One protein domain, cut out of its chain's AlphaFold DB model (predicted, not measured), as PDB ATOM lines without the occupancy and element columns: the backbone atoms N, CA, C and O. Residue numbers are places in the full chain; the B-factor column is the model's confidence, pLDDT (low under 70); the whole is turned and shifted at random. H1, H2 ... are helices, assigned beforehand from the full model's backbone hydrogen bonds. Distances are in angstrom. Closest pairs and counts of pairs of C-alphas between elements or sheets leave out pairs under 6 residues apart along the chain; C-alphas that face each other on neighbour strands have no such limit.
ATOM      1  N   PHE A   2      95.353  12.991 -83.553       76.62
ATOM      2  CA  PHE A   2      93.888  12.841 -83.583       76.62
ATOM      3  C   PHE A   2      93.199  13.478 -84.811       76.62
ATOM      4  O   PHE A   2      92.483  12.796 -85.536       76.62
ATOM      5  N   GLN A   3      93.470  14.755 -85.112       82.50
ATOM      6  CA  GLN A   3      92.867  15.446 -86.268       82.50
ATOM      7  C   GLN A   3      93.206  14.790 -87.617       82.50
ATOM      8  O   GLN A   3      92.350  14.710 -88.492       82.50
ATOM      9  N   ILE A   4      94.435  14.281 -87.773       87.19
ATOM     10  CA  ILE A   4      94.867  13.589 -88.995       87.19
ATOM     11  C   ILE A   4      94.049  12.307 -89.177       87.19
ATOM     12  O   ILE A   4      93.513  12.086 -90.256       87.19
ATOM     13  N   ILE A   5      93.870  11.515 -88.112       85.12
ATOM     14  CA  ILE A   5      93.060  10.286 -88.144       85.12
ATOM     15  C   ILE A   5      91.618  10.594 -88.572       85.12
ATOM     16  O   ILE A   5      91.063   9.883 -89.411       85.12
ATOM     17  N   TRP A   6      91.023  11.674 -88.059       83.25
ATOM     18  CA  TRP A   6      89.671  12.096 -88.437       83.25
ATOM     19  C   TRP A   6      89.557  12.533 -89.897       83.25
ATOM     20  O   TRP A   6      88.674  12.051 -90.606       83.25
ATOM     21  N   VAL A   7      90.459  13.398 -90.371       90.38
ATOM     22  CA  VAL A   7      90.466  13.849 -91.774       90.38
ATOM     23  C   VAL A   7      90.653  12.660 -92.714       90.38
ATOM     24  O   VAL A   7      89.897  12.506 -93.673       90.38
ATOM     25  N   THR A   8      91.599  11.767 -92.416       91.12
ATOM     26  CA  THR A   8      91.802  10.541 -93.191       91.12
ATOM     27  C   THR A   8      90.552   9.659 -93.168       91.12
ATOM     28  O   THR A   8      90.138   9.178 -94.219       91.12
ATOM     29  N   SER A   9      89.885   9.506 -92.022       87.06
ATOM     30  CA  SER A   9      88.644   8.722 -91.922       87.06
ATOM     31  C   SER A   9      87.537   9.273 -92.820       87.06
ATOM     32  O   SER A   9      86.916   8.506 -93.549       87.06
ATOM     33  N   ILE A  10      87.330  10.594 -92.847       90.00
ATOM     34  CA  ILE A  10      86.343  11.231 -93.735       90.00
ATOM     35  C   ILE A  10      86.655  10.920 -95.201       90.00
ATOM     36  O   ILE A  10      85.765  10.521 -95.951       90.00
ATOM     37  N   ILE A  11      87.922  11.040 -95.607       93.06
ATOM     38  CA  ILE A  11      88.350  10.721 -96.974       93.06
ATOM     39  C   ILE A  11      88.027   9.255 -97.311       93.06
ATOM     40  O   ILE A  11      87.477   8.974 -98.376       93.06
ATOM     41  N   PHE A  12      88.319   8.320 -96.404       90.81
ATOM     42  CA  PHE A  12      88.026   6.899 -96.601       90.81
ATOM     43  C   PHE A  12      86.523   6.592 -96.640       90.81
ATOM     44  O   PHE A  12      86.110   5.744 -97.432       90.81
ATOM     45  N   VAL A  13      85.700   7.297 -95.858       89.06
ATOM     46  CA  VAL A  13      84.231   7.215 -95.944       89.06
ATOM     47  C   VAL A  13      83.755   7.667 -97.325       89.06
ATOM     48  O   VAL A  13      83.019   6.933 -97.987       89.06
ATOM     49  N   CYS A  14      84.219   8.825 -97.803       90.94
ATOM     50  CA  CYS A  14      83.879   9.333 -99.133       90.94
ATOM     51  C   CYS A  14      84.306   8.360-100.242       90.94
ATOM     52  O   CYS A  14      83.514   8.063-101.138       90.94
ATOM     53  N   MET A  15      85.523   7.810-100.163       91.69
ATOM     54  CA  MET A  15      85.987   6.785-101.105       91.69
ATOM     55  C   MET A  15      85.125   5.519-101.046       91.69
ATOM     56  O   MET A  15      84.777   4.965-102.088       91.69
ATOM     57  N   GLY A  16      84.751   5.066 -99.848       88.81
ATOM     58  CA  GLY A  16      83.889   3.901 -99.664       88.81
ATOM     59  C   GLY A  16      82.530   4.077-100.336       88.81
ATOM     60  O   GLY A  16      82.095   3.189-101.072       88.81
ATOM     61  N   PHE A  17      81.899   5.244-100.164       89.12
ATOM     62  CA  PHE A  17      80.651   5.578-100.853       89.12
ATOM     63  C   PHE A  17      80.826   5.668-102.367       89.12
ATOM     64  O   PHE A  17      80.002   5.122-103.098       89.12
ATOM     65  N   TYR A  18      81.910   6.281-102.846       92.25
ATOM     66  CA  TYR A  18      82.209   6.356-104.273       92.25
ATOM     67  C   TYR A  18      82.308   4.963-104.912       92.25
ATOM     68  O   TYR A  18      81.607   4.666-105.880       92.25
ATOM     69  N   PHE A  19      83.128   4.071-104.348       91.62
ATOM     70  CA  PHE A  19      83.295   2.721-104.890       91.62
ATOM     71  C   PHE A  19      82.033   1.872-104.753       91.62
ATOM     72  O   PHE A  19      81.740   1.066-105.635       91.62
ATOM     73  N   HIS A  20      81.262   2.067-103.685       90.75
ATOM     74  CA  HIS A  20      79.967   1.416-103.531       90.75
ATOM     75  C   HIS A  20      78.958   1.883-104.590       90.75
ATOM     76  O   HIS A  20      78.303   1.039-105.196       90.75
ATOM     77  N   GLY A  21      78.889   3.185-104.879       87.50
ATOM     78  CA  GLY A  21      78.054   3.730-105.952       87.50
ATOM     79  C   GLY A  21      78.430   3.151-107.315       87.50
ATOM     80  O   GLY A  21      77.590   2.565-107.986       87.50
ATOM     81  N   ARG A  22      79.722   3.182-107.673       91.50
ATOM     82  CA  ARG A  22      80.222   2.610-108.939       91.50
ATOM     83  C   ARG A  22      79.960   1.111-109.068       91.50
ATOM     84  O   ARG A  22      79.680   0.632-110.162       91.50
ATOM     85  N   PHE A  23      80.044   0.371-107.965       91.88
ATOM     86  CA  PHE A  23      79.686  -1.044-107.931       91.88
ATOM     87  C   PHE A  23      78.200  -1.255-108.246       91.88
ATOM     88  O   PHE A  23      77.872  -2.096-109.077       91.88
ATOM     89  N   LEU A  24      77.311  -0.476-107.625       89.69
ATOM     90  CA  LEU A  24      75.870  -0.567-107.867       89.69
ATOM     91  C   LEU A  24      75.490  -0.146-109.289       89.69
ATOM     92  O   LEU A  24      74.712  -0.853-109.922       89.69
ATOM     93  N   ASP A  25      76.070   0.940-109.804       90.56
ATOM     94  CA  ASP A  25      75.865   1.384-111.188       90.56
ATOM     95  C   ASP A  25      76.284   0.287-112.171       90.56
ATOM     96  O   ASP A  25      75.536  -0.066-113.078       90.56
ATOM     97  N   ARG A  26      77.444  -0.342-111.940       92.62
ATOM     98  CA  ARG A  26      77.930  -1.432-112.791       92.62
ATOM     99  C   ARG A  26      76.989  -2.638-112.790       92.62
ATOM    100  O   ARG A  26      76.753  -3.200-113.855       92.62
ATOM    101  N   ILE A  27      76.452  -3.029-111.629       91.00
ATOM    102  CA  ILE A  27      75.458  -4.115-111.543       91.00
ATOM    103  C   ILE A  27      74.184  -3.722-112.279       91.00
ATOM    104  O   ILE A  27      73.671  -4.518-113.054       91.00
ATOM    105  N   LYS A  28      73.692  -2.501-112.067       88.75
ATOM    106  CA  LYS A  28      72.478  -2.004-112.712       88.75
ATOM    107  C   LYS A  28      72.594  -2.001-114.237       88.75
ATOM    108  O   LYS A  28      71.655  -2.413-114.909       88.75
ATOM    109  N   ASP A  29      73.735  -1.563-114.760       90.69
ATOM    110  CA  ASP A  29      73.947  -1.406-116.199       90.69
ATOM    111  C   ASP A  29      74.231  -2.737-116.908       90.69
ATOM    112  O   ASP A  29      73.796  -2.933-118.039       90.69
ATOM    113  N   GLN A  30      74.985  -3.645-116.279       94.12
ATOM    114  CA  GLN A  30      75.427  -4.897-116.917       94.12
ATOM    115  C   GLN A  30      74.571  -6.110-116.551       94.12
ATOM    116  O   GLN A  30      74.511  -7.071-117.313       94.12
ATOM    117  N   TYR A  31      73.924  -6.083-115.387       91.69
ATOM    118  CA  TYR A  31      73.156  -7.199-114.844       91.69
ATOM    119  C   TYR A  31      71.820  -6.693-114.270       91.69
ATOM    120  O   TYR A  31      71.588  -6.805-113.064       91.69
ATOM    121  N   PRO A  32      70.922  -6.123-115.095       88.06
ATOM    122  CA  PRO A  32      69.690  -5.491-114.619       88.06
ATOM    123  C   PRO A  32      68.767  -6.460-113.862       88.06
ATOM    124  O   PRO A  32      68.229  -6.099-112.817       88.06
ATOM    125  N   ASP A  33      68.649  -7.713-114.311       87.81
ATOM    126  CA  ASP A  33      67.844  -8.733-113.619       87.81
ATOM    127  C   ASP A  33      68.442  -9.098-112.252       87.81
ATOM    128  O   ASP A  33      67.733  -9.262-111.253       87.81
ATOM    129  N   LEU A  34      69.776  -9.155-112.180       86.62
ATOM    130  CA  LEU A  34      70.485  -9.314-110.916       86.62
ATOM    131  C   LEU A  34      70.235  -8.100-110.014       86.62
ATOM    132  O   LEU A  34      69.897  -8.266-108.854       86.62
ATOM    133  N   TYR A  35      70.329  -6.880-110.537       84.81
ATOM    134  CA  TYR A  35      70.072  -5.662-109.769       84.81
ATOM    135  C   TYR A  35      68.674  -5.650-109.130       84.81
ATOM    136  O   TYR A  35      68.539  -5.310-107.956       84.81
ATOM    137  N   VAL A  36      67.644  -6.063-109.877       81.19
ATOM    138  CA  VAL A  36      66.265  -6.161-109.374       81.19
ATOM    139  C   VAL A  36      66.139  -7.269-108.324       81.19
ATOM    140  O   VAL A  36      65.563  -7.033-107.261       81.19
ATOM    141  N   SER A  37      66.700  -8.456-108.580       80.06
ATOM    142  CA  SER A  37      66.650  -9.595-107.641       80.06
ATOM    143  C   SER A  37      67.450  -9.377-106.355       80.06
ATOM    144  O   SER A  37      67.061  -9.868-105.296       80.06
ATOM    145  N   LEU A  38      68.520  -8.579-106.403       77.12
ATOM    146  CA  LEU A  38      69.248  -8.144-105.212       77.12
ATOM    147  C   LEU A  38      68.420  -7.193-104.341       77.12
ATOM    148  O   LEU A  38      68.821  -6.936-103.211       77.12
ATOM    149  N   GLY A  39      67.259  -6.740-104.818       68.00
ATOM    150  CA  GLY A  39      66.421  -5.734-104.190       68.00
ATOM    151  C   GLY A  39      66.937  -4.351-104.555       68.00
ATOM    152  O   GLY A  39      68.080  -4.007-104.253       68.00
ATOM    153  N   GLU A  40      66.094  -3.538-105.203       58.41
ATOM    154  CA  GLU A  40      66.456  -2.151-105.483       58.41
ATOM    155  C   GLU A  40      66.896  -1.481-104.161       58.41
ATOM    156  O   GLU A  40      66.120  -1.471-103.196       58.41
ATOM    157  N   PRO A  41      68.080  -0.838-104.100       51.59
ATOM    158  CA  PRO A  41      68.555  -0.105-102.919       51.59
ATOM    159  C   PRO A  41      67.597   1.000-102.439       51.59
ATOM    160  O   PRO A  41      67.819   1.616-101.397       51.59
ATOM    161  N   ARG A  42      66.502   1.246-103.177       49.62
ATOM    162  CA  ARG A  42      65.373   2.091-102.785       49.62
ATOM    163  C   ARG A  42      64.769   1.728-101.427       49.62
ATOM    164  O   ARG A  42      64.137   2.592-100.822       49.62
ATOM    165  N   MET A  43      64.987   0.514-100.916       46.09
ATOM    166  CA  MET A  43      64.562   0.153 -99.556       46.09
ATOM    167  C   MET A  43      65.330   0.884 -98.446       46.09
ATOM    168  O   MET A  43      64.788   1.026 -97.356       46.09
ATOM    169  N   PHE A  44      66.520   1.433 -98.724       42.22
ATOM    170  CA  PHE A  44      67.272   2.261 -97.766       42.22
ATOM    171  C   PHE A  44      67.090   3.770 -97.966       42.22
ATOM    172  O   PHE A  44      67.520   4.557 -97.125       42.22
ATOM    173  N   THR A  45      66.466   4.200 -99.067       44.12
ATOM    174  CA  THR A  45      66.261   5.628 -99.370       44.12
ATOM    175  C   THR A  45      64.804   6.075 -99.258       44.12
ATOM    176  O   THR A  45      64.550   7.273 -99.147       44.12
ATOM    177  N   ARG A  46      63.833   5.151 -99.215       44.25
ATOM    178  CA  ARG A  46      62.443   5.476 -98.863       44.25
ATOM    179  C   ARG A  46      62.271   5.504 -97.345       44.25
ATOM    180  O   ARG A  46      62.123   4.470 -96.703       44.25
ATOM    181  N   TYR A  47      62.254   6.708 -96.779       42.03
ATOM    182  CA  TYR A  47      61.726   6.919 -95.435       42.03
ATOM    183  C   TYR A  47      60.186   6.842 -95.443       42.03
ATOM    184  O   TYR A  47      59.567   7.371 -96.368       42.03
ATOM    185  N   PRO A  48      59.561   6.227 -94.419       53.81
ATOM    186  CA  PRO A  48      60.184   5.710 -93.204       53.81
ATOM    187  C   PRO A  48      60.529   4.219 -93.336       53.81
ATOM    188  O   PRO A  48      59.646   3.378 -93.504       53.81
ATOM    189  N   ILE A  49      61.813   3.876 -93.201       55.59
ATOM    190  CA  ILE A  49      62.231   2.477 -93.064       55.59
ATOM    191  C   ILE A  49      61.696   1.992 -91.722       55.59
ATOM    192  O   ILE A  49      62.078   2.486 -90.658       55.59
ATOM    193  N   ALA A  50      60.772   1.044 -91.753       58.59
ATOM    194  CA  ALA A  50      60.212   0.519 -90.530       58.59
ATOM    195  C   ALA A  50      61.274  -0.315 -89.786       58.59
ATOM    196  O   ALA A  50      61.964  -1.133 -90.392       58.59
ATOM    197  N   LYS A  51      61.422  -0.115 -88.466       55.56
ATOM    198  CA  LYS A  51      62.484  -0.730 -87.632       55.56
ATOM    199  C   LYS A  51      62.653  -2.245 -87.835       55.56
ATOM    200  O   LYS A  51      63.764  -2.751 -87.732       55.56
ATOM    201  N   HIS A  52      61.573  -2.959 -88.148       56.62
ATOM    202  CA  HIS A  52      61.595  -4.398 -88.413       56.62
ATOM    203  C   HIS A  52      62.355  -4.775 -89.696       56.62
ATOM    204  O   HIS A  52      62.978  -5.828 -89.726       56.62
ATOM    205  N   ALA A  53      62.361  -3.918 -90.723       55.56
ATOM    206  CA  ALA A  53      63.141  -4.134 -91.940       55.56
ATOM    207  C   ALA A  53      64.649  -4.016 -91.666       55.56
ATOM    208  O   ALA A  53      65.418  -4.828 -92.159       55.56
ATOM    209  N   ILE A  54      65.056  -3.076 -90.801       54.38
ATOM    210  CA  ILE A  54      66.455  -2.915 -90.366       54.38
ATOM    211  C   ILE A  54      66.915  -4.138 -89.564       54.38
ATOM    212  O   ILE A  54      67.986  -4.674 -89.816       54.38
ATOM    213  N   ILE A  55      66.099  -4.603 -88.611       52.12
ATOM    214  CA  ILE A  55      66.429  -5.771 -87.775       52.12
ATOM    215  C   ILE A  55      66.525  -7.042 -88.621       52.12
ATOM    216  O   ILE A  55      67.407  -7.861 -88.383       52.12
ATOM    217  N   LYS A  56      65.646  -7.199 -89.618       52.41
ATOM    218  CA  LYS A  56      65.670  -8.347 -90.524       52.41
ATOM    219  C   LYS A  56      66.933  -8.330 -91.387       52.41
ATOM    220  O   LYS A  56      67.657  -9.314 -91.388       52.41
ATOM    221  N   ASP A  57      67.279  -7.187 -91.976       50.88
ATOM    222  CA  ASP A  57      68.485  -7.037 -92.804       50.88
ATOM    223  C   ASP A  57      69.808  -7.199 -92.022       50.88
ATOM    224  O   ASP A  57      70.823  -7.606 -92.581       50.88
ATOM    225  N   LEU A  58      69.786  -6.939 -90.709       48.16
ATOM    226  CA  LEU A  58      70.888  -7.216 -89.777       48.16
ATOM    227  C   LEU A  58      70.867  -8.646 -89.205       48.16
ATOM    228  O   LEU A  58      71.792  -9.023 -88.482       48.16
ATOM    229  N   SER A  59      69.821  -9.431 -89.477       43.22
ATOM    230  CA  SER A  59      69.695 -10.795 -88.974       43.22
ATOM    231  C   SER A  59      70.468 -11.782 -89.858       43.22
ATOM    232  O   SER A  59      70.442 -11.664 -91.085       43.22
ATOM    233  N   PRO A  60      71.120 -12.793 -89.263       42.91
ATOM    234  CA  PRO A  60      71.868 -13.798 -90.015       42.91
ATOM    235  C   PRO A  60      70.990 -14.705 -90.897       42.91
ATOM    236  O   PRO A  60      71.526 -15.390 -91.760       42.91
ATOM    237  N   GLU A  61      69.664 -14.703 -90.711       41.91
ATOM    238  CA  GLU A  61      68.730 -15.625 -91.381       41.91
ATOM    239  C   GLU A  61      67.840 -14.969 -92.448       41.91
ATOM    240  O   GLU A  61      66.963 -15.623 -93.014       41.91
ATOM    241  N   GLY A  62      68.030 -13.688 -92.772       48.66
ATOM    242  CA  GLY A  62      67.224 -13.101 -93.836       48.66
ATOM    243  C   GLY A  62      67.522 -11.650 -94.129       48.66
ATOM    244  O   GLY A  62      66.924 -10.765 -93.537       48.66
ATOM    245  N   SER A  63      68.351 -11.409 -95.135       51.00
ATOM    246  CA  SER A  63      68.478 -10.081 -95.715       51.00
ATOM    247  C   SER A  63      67.165  -9.687 -96.411       51.00
ATOM    248  O   SER A  63      66.589 -10.473 -97.164       51.00
ATOM    249  N   PHE A  64      66.657  -8.478 -96.165       55.72
ATOM    250  CA  PHE A  64      65.484  -7.926 -96.859       55.72
ATOM    251  C   PHE A  64      65.793  -7.712 -98.353       55.72
ATOM    252  O   PHE A  64      64.895  -7.701 -99.190       55.72
ATOM    253  N   THR A  65      67.080  -7.595 -98.681       63.78
ATOM    254  CA  THR A  65      67.643  -7.498-100.033       63.78
ATOM    255  C   THR A  65      68.569  -8.693-100.298       63.78
ATOM    256  O   THR A  65      69.410  -8.996 -99.467       63.78
ATOM    257  N   GLY A  66      68.535  -9.378-101.446       71.62
ATOM    258  CA  GLY A  66      69.562 -10.399-101.763       71.62
ATOM    259  C   GLY A  66      71.003  -9.843-101.757       71.62
ATOM    260  O   GLY A  66      71.978 -10.594-101.767       71.62
ATOM    261  N   TYR A  67      71.137  -8.512-101.708       78.75
ATOM    262  CA  TYR A  67      72.380  -7.758-101.667       78.75
ATOM    263  C   TYR A  67      73.345  -8.169-100.549       78.75
ATOM    264  O   TYR A  67      74.519  -8.385-100.838       78.75
ATOM    265  N   THR A  68      72.911  -8.293 -99.291       76.00
ATOM    266  CA  THR A  68      73.837  -8.609 -98.183       76.00
ATOM    267  C   THR A  68      74.472  -9.987 -98.353       76.00
ATOM    268  O   THR A  68      75.687 -10.114 -98.212       76.00
ATOM    269  N   GLU A  69      73.685 -10.992 -98.746       80.50
ATOM    270  CA  GLU A  69      74.167 -12.347 -99.039       80.50
ATOM    271  C   GLU A  69      75.065 -12.368-100.285       80.50
ATOM    272  O   GLU A  69      76.157 -12.935-100.286       80.50
ATOM    273  N   PHE A  70      74.666 -11.655-101.341       85.88
ATOM    274  CA  PHE A  70      75.499 -11.457-102.524       85.88
ATOM    275  C   PHE A  70      76.858 -10.841-102.166       85.88
ATOM    276  O   PHE A  70      77.883 -11.267-102.707       85.88
ATOM    277  N   MET A  71      76.866  -9.887-101.226       84.69
ATOM    278  CA  MET A  71      78.053  -9.195-100.724       84.69
ATOM    279  C   MET A  71      78.925 -10.050 -99.778       84.69
ATOM    280  O   MET A  71      80.160  -9.936 -99.798       84.69
ATOM    281  N   SER A  72      78.327 -10.906 -98.950       81.25
ATOM    282  CA  SER A  72      79.054 -11.778 -98.021       81.25
ATOM    283  C   SER A  72      79.699 -12.958 -98.753       81.25
ATOM    284  O   SER A  72      80.903 -13.186 -98.608       81.25
ATOM    285  N   GLU A  73      78.952 -13.623 -99.634       87.88
ATOM    286  CA  GLU A  73      79.378 -14.832-100.350       87.88
ATOM    287  C   GLU A  73      80.263 -14.557-101.567       87.88
ATOM    288  O   GLU A  73      80.726 -15.474-102.241       87.88
ATOM    289  N   ARG A  74      80.564 -13.288-101.856       88.44
ATOM    290  CA  ARG A  74      81.412 -12.903-102.997       88.44
ATOM    291  C   ARG A  74      80.827 -13.312-104.350       88.44
ATOM    292  O   ARG A  74      81.587 -13.486-105.300       88.44
ATOM    293  N   LYS A  75      79.496 -13.410-104.468       89.44
ATOM    294  CA  LYS A  75      78.811 -13.890-105.685       89.44
ATOM    295  C   LYS A  75      79.190 -13.091-106.945       89.44
ATOM    296  O   LYS A  75      79.226 -13.658-108.031       89.44
ATOM    297  N   TRP A  76      79.587 -11.819-106.811       88.50
ATOM    298  CA  TRP A  76      80.095 -11.009-107.930       88.50
ATOM    299  C   TRP A  76      81.376 -11.545-108.582       88.50
ATOM    300  O   TRP A  76      81.634 -11.225-109.738       88.50
ATOM    301  N   VAL A  77      82.187 -12.342-107.879       90.12
ATOM    302  CA  VAL A  77      83.401 -12.954-108.450       90.12
ATOM    303  C   VAL A  77      83.026 -13.946-109.553       90.12
ATOM    304  O   VAL A  77      83.701 -14.009-110.577       90.12
ATOM    305  N   GLY A  78      81.910 -14.662-109.382       89.62
ATOM    306  CA  GLY A  78      81.391 -15.605-110.375       89.62
ATOM    307  C   GLY A  78      80.884 -14.947-111.662       89.62
ATOM    308  O   GLY A  78      80.714 -15.636-112.660       89.62
ATOM    309  N   LEU A  79      80.683 -13.623-111.672       90.50
ATOM    310  CA  LEU A  79      80.233 -12.882-112.856       90.50
ATOM    311  C   LEU A  79      81.363 -12.598-113.855       90.50
ATOM    312  O   LEU A  79      81.094 -12.169-114.974       90.50
ATOM    313  N   GLY A  80      82.628 -12.783-113.460       90.12
ATOM    314  CA  GLY A  80      83.787 -12.552-114.329       90.12
ATOM    315  C   GLY A  80      84.029 -11.086-114.725       90.12
ATOM    316  O   GLY A  80      84.950 -10.807-115.494       90.12
ATOM    317  N   ASP A  81      83.252 -10.132-114.198       92.88
ATOM    318  CA  ASP A  81      83.413  -8.707-114.491       92.88
ATOM    319  C   ASP A  81      84.583  -8.110-113.688       92.88
ATOM    320  O   ASP A  81      84.566  -8.012-112.452       92.88
ATOM    321  N   LYS A  82      85.622  -7.697-114.422       92.62
ATOM    322  CA  LYS A  82      86.852  -7.114-113.868       92.62
ATOM    323  C   LYS A  82      86.615  -5.764-113.194       92.62
ATOM    324  O   LYS A  82      87.193  -5.509-112.138       92.62
ATOM    325  N   GLU A  83      85.776  -4.907-113.772       92.50
ATOM    326  CA  GLU A  83      85.464  -3.589-113.209       92.50
ATOM    327  C   GLU A  83      84.602  -3.736-111.953       92.50
ATOM    328  O   GLU A  83      84.881  -3.112-110.929       92.50
ATOM    329  N   LEU A  84      83.625  -4.643-111.978       91.81
ATOM    330  CA  LEU A  84      82.816  -4.963-110.806       91.81
ATOM    331  C   LEU A  84      83.682  -5.500-109.655       91.81
ATOM    332  O   LEU A  84      83.576  -5.037-108.516       91.81
ATOM    333  N   SER A  85      84.595  -6.423-109.962       93.19
ATOM    334  CA  SER A  85      85.535  -6.995-108.992       93.19
ATOM    335  C   SER A  85      86.480  -5.946-108.406       93.19
ATOM    336  O   SER A  85      86.756  -5.953-107.203       93.19
ATOM    337  N   LYS A  86      86.938  -5.003-109.233       94.19
ATOM    338  CA  LYS A  86      87.762  -3.864-108.824       94.19
ATOM    339  C   LYS A  86      87.016  -2.959-107.840       94.19
ATOM    340  O   LYS A  86      87.527  -2.716-106.746       94.19
ATOM    341  N   TYR A  87      85.803  -2.513-108.169       93.38
ATOM    342  CA  TYR A  87      85.010  -1.655-107.276       93.38
ATOM    343  C   TYR A  87      84.646  -2.352-105.960       93.38
ATOM    344  O   TYR A  87      84.771  -1.751-104.891       93.38
ATOM    345  N   ALA A  88      84.291  -3.638-106.007       89.88
ATOM    346  CA  ALA A  88      84.022  -4.429-104.808       89.88
ATOM    347  C   ALA A  88      85.247  -4.543-103.889       89.88
ATOM    348  O   ALA A  88      85.128  -4.447-102.664       89.88
ATOM    349  N   SER A  89      86.428  -4.733-104.480       91.44
ATOM    350  CA  SER A  89      87.688  -4.850-103.744       91.44
ATOM    351  C   SER A  89      88.068  -3.526-103.086       91.44
ATOM    352  O   SER A  89      88.329  -3.503-101.886       91.44
ATOM    353  N   TYR A  90      87.999  -2.406-103.814       92.19
ATOM    354  CA  TYR A  90      88.271  -1.085-103.237       92.19
ATOM    355  C   TYR A  90      87.267  -0.690-102.148       92.19
ATOM    356  O   TYR A  90      87.662  -0.148-101.114       92.19
ATOM    357  N   ARG A  91      85.983  -1.033-102.305       90.38
ATOM    358  CA  ARG A  91      84.990  -0.882-101.231       90.38
ATOM    359  C   ARG A  91      85.396  -1.663 -99.977       90.38
ATOM    360  O   ARG A  91      85.311  -1.134 -98.877       90.38
ATOM    361  N   ARG A  92      85.865  -2.906-100.107       88.56
ATOM    362  CA  ARG A  92      86.342  -3.679 -98.944       88.56
ATOM    363  C   ARG A  92      87.593  -3.079 -98.315       88.56
ATOM    364  O   ARG A  92      87.659  -2.984 -97.097       88.56
ATOM    365  N   TYR A  93      88.555  -2.637 -99.123       91.88
ATOM    366  CA  TYR A  93      89.762  -1.989 -98.609       91.88
ATOM    367  C   TYR A  93      89.426  -0.732 -97.815       91.88
ATOM    368  O   TYR A  93      89.931  -0.569 -96.711       91.88
ATOM    369  N   THR A  94      88.508   0.100 -98.312       91.19
ATOM    370  CA  THR A  94      88.059   1.281 -97.563       91.19
ATOM    371  C   THR A  94      87.380   0.909 -96.243       91.19
ATOM    372  O   THR A  94      87.682   1.527 -95.228       91.19
ATOM    373  N   GLN A  95      86.555  -0.145 -96.209       88.00
ATOM    374  CA  GLN A  95      85.970  -0.660 -94.962       88.00
ATOM    375  C   GLN A  95      87.033  -1.147 -93.968       88.00
ATOM    376  O   GLN A  95      86.980  -0.783 -92.796       88.00
ATOM    377  N   TYR A  96      88.024  -1.924 -94.416       90.62
ATOM    378  CA  TYR A  96      89.103  -2.402 -93.545       90.62
ATOM    379  C   TYR A  96      89.966  -1.255 -93.018       90.62
ATOM    380  O   TYR A  96      90.261  -1.205 -91.825       90.62
ATOM    381  N   SER A  97      90.315  -0.293 -93.872       90.75
ATOM    382  CA  SER A  97      91.046   0.902 -93.456       90.75
ATOM    383  C   SER A  97      90.256   1.735 -92.448       90.75
ATOM    384  O   SER A  97      90.850   2.225 -91.495       90.75
ATOM    385  N   LEU A  98      88.932   1.851 -92.594       88.81
ATOM    386  CA  LEU A  98      88.086   2.539 -91.615       88.81
ATOM    387  C   LEU A  98      88.069   1.834 -90.258       88.81
ATOM    388  O   LEU A  98      88.133   2.515 -89.241       88.81
ATOM    389  N   VAL A  99      88.045   0.498 -90.222       88.56
ATOM    390  CA  VAL A  99      88.165  -0.256 -88.960       88.56
ATOM    391  C   VAL A  99      89.506   0.036 -88.286       88.56
ATOM    392  O   VAL A  99      89.545   0.332 -87.094       88.56
ATOM    393  N   VAL A 100      90.605   0.019 -89.044       91.31
ATOM    394  CA  VAL A 100      91.939   0.338 -88.508       91.31
ATOM    395  C   VAL A 100      92.000   1.780 -87.998       91.31
ATOM    396  O   VAL A 100      92.461   2.015 -86.883       91.31
ATOM    397  N   LEU A 101      91.503   2.747 -88.773       88.94
ATOM    398  CA  LEU A 101      91.467   4.159 -88.378       88.94
ATOM    399  C   LEU A 101      90.598   4.384 -87.140       88.94
ATOM    400  O   LEU A 101      90.976   5.167 -86.275       88.94
ATOM    401  N   PHE A 102      89.479   3.670 -87.019       86.69
ATOM    402  CA  PHE A 102      88.624   3.709 -85.839       86.69
ATOM    403  C   PHE A 102      89.360   3.208 -84.588       86.69
ATOM    404  O   PHE A 102      89.339   3.876 -83.558       86.69
ATOM    405  N   LEU A 103      90.084   2.088 -84.682       88.69
ATOM    406  CA  LEU A 103      90.901   1.581 -83.573       88.69
ATOM    407  C   LEU A 103      92.029   2.555 -83.197       88.69
ATOM    408  O   LEU A 103      92.250   2.815 -82.015       88.69
ATOM    409  N   LEU A 104      92.706   3.149 -84.185       87.50
ATOM    410  CA  LEU A 104      93.723   4.178 -83.946       87.50
ATOM    411  C   LEU A 104      93.130   5.432 -83.295       87.50
ATOM    412  O   LEU A 104      93.765   6.018 -82.417       87.50
ATOM    413  N   ALA A 105      91.915   5.829 -83.685       84.25
ATOM    414  CA  ALA A 105      91.203   6.940 -83.069       84.25
ATOM    415  C   ALA A 105      90.931   6.656 -81.584       84.25
ATOM    416  O   ALA A 105      91.272   7.498 -80.755       84.25
ATOM    417  N   LEU A 106      90.421   5.462 -81.249       84.06
ATOM    418  CA  LEU A 106      90.169   5.034 -79.865       84.06
ATOM    419  C   LEU A 106      91.439   5.055 -79.006       84.06
ATOM    420  O   LEU A 106      91.429   5.589 -77.895       84.06
ATOM    421  N   LEU A 107      92.549   4.532 -79.536       83.25
ATOM    422  CA  LEU A 107      93.841   4.572 -78.848       83.25
ATOM    423  C   LEU A 107      94.314   6.014 -78.648       83.25
ATOM    424  O   LEU A 107      94.754   6.373 -77.563       83.25
ATOM    425  N   SER A 108      94.162   6.867 -79.663       80.25
ATOM    426  CA  SER A 108      94.559   8.275 -79.576       80.25
ATOM    427  C   SER A 108      93.667   9.120 -78.660       80.25
ATOM    428  O   SER A 108      94.115  10.163 -78.199       80.25
ATOM    429  N   SER A 109      92.432   8.686 -78.378       72.00
ATOM    430  CA  SER A 109      91.529   9.361 -77.436       72.00
ATOM    431  C   SER A 109      91.758   8.972 -75.973       72.00
ATOM    432  O   SER A 109      91.346   9.713 -75.087       72.00
ATOM    433  N   GLY A 110      92.400   7.826 -75.716       63.19
ATOM    434  CA  GLY A 110      92.746   7.362 -74.366       63.19
ATOM    435  C   GLY A 110      94.077   7.905 -73.831       63.19
ATOM    436  O   GLY A 110      94.355   7.771 -72.643       63.19
ATOM    437  N   VAL A 111      94.892   8.528 -74.685       54.81
ATOM    438  CA  VAL A 111      96.130   9.206 -74.284       54.81
ATOM    439  C   VAL A 111      95.766  10.638 -73.884       54.81
ATOM    440  O   VAL A 111      95.604  11.506 -74.740       54.81
TER     441      VAL A 111
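Overview. This is residues 2 to 111 of the 113 residues of an uncharacterized protein of Hahella sp. CCB-MM4 (UniProt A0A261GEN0). What shape do these atoms make? Two long helices, H1 and H6, run side by side in opposite ways and make the length, and the short helices H2, H4 and H5 gather near the end where H1 stops and H6 starts. From there a long loop and H3 reach off to one side, and residues 45 to 51 stick out. How is it made up? The printed part has 110 residues with six named helices, H1 to H6 in chain order, and no named strand: all helix, only just loose, close to compact, with a radius of gyration of the C-alphas of 16.2 A and spans of 51 by 36 by 24 A.

Along the chain. Where are the long helices? H1, residues 2 to 30, is 42.0 A long from C-alpha 2 at (93.888, 12.841, -83.583). H6, residues 82 to 110, is 42.5 A long and ends with C-alpha 110 at (92.746, 7.362, -74.366). Where are the short ones? They are H2, residues 32 to 37, H3, residues 51 to 57, H4, residues 66 to 72, and H5, residues 75 to 79.

Arrangement. How do H1 and H6 meet? They touch at a shallow tilt of 21 degrees, opposite ways, with the closest C-alphas, Gly 16 and Arg 91, 5.2 A apart. What of the short helices? H2 touches residues 24 to 28 of H1 alone, closest at C-alphas 28 and 35, 5.3 A. H5 and H6 only just touch, with 3 pairs of C-alphas within 8 A and only at the corner, closest at Val 77 and Ser 85, 6.4 A. H4 is close but not clearly touching H2, H3 and H5, and H3 is apart from H1, H2, H5 and H6. Are the backbones helical? In H1, H2, H3, H4 and H6 every O i to N i+4 pair is within hydrogen-bond range; H5 has 0 of 1, but 2 of 2 O i to N i+3 pairs.

Size, cuts and confidence. How large is it? The two C-alphas farthest apart, of Asp 33 and Val 111, are 51.7 A apart, and the printed part has no cut. Which link is long, and where is confidence low? The link from H2 to H3, 13 residues, is long; pLDDT is under 70 at residues 39 to 65 and 110 to 111.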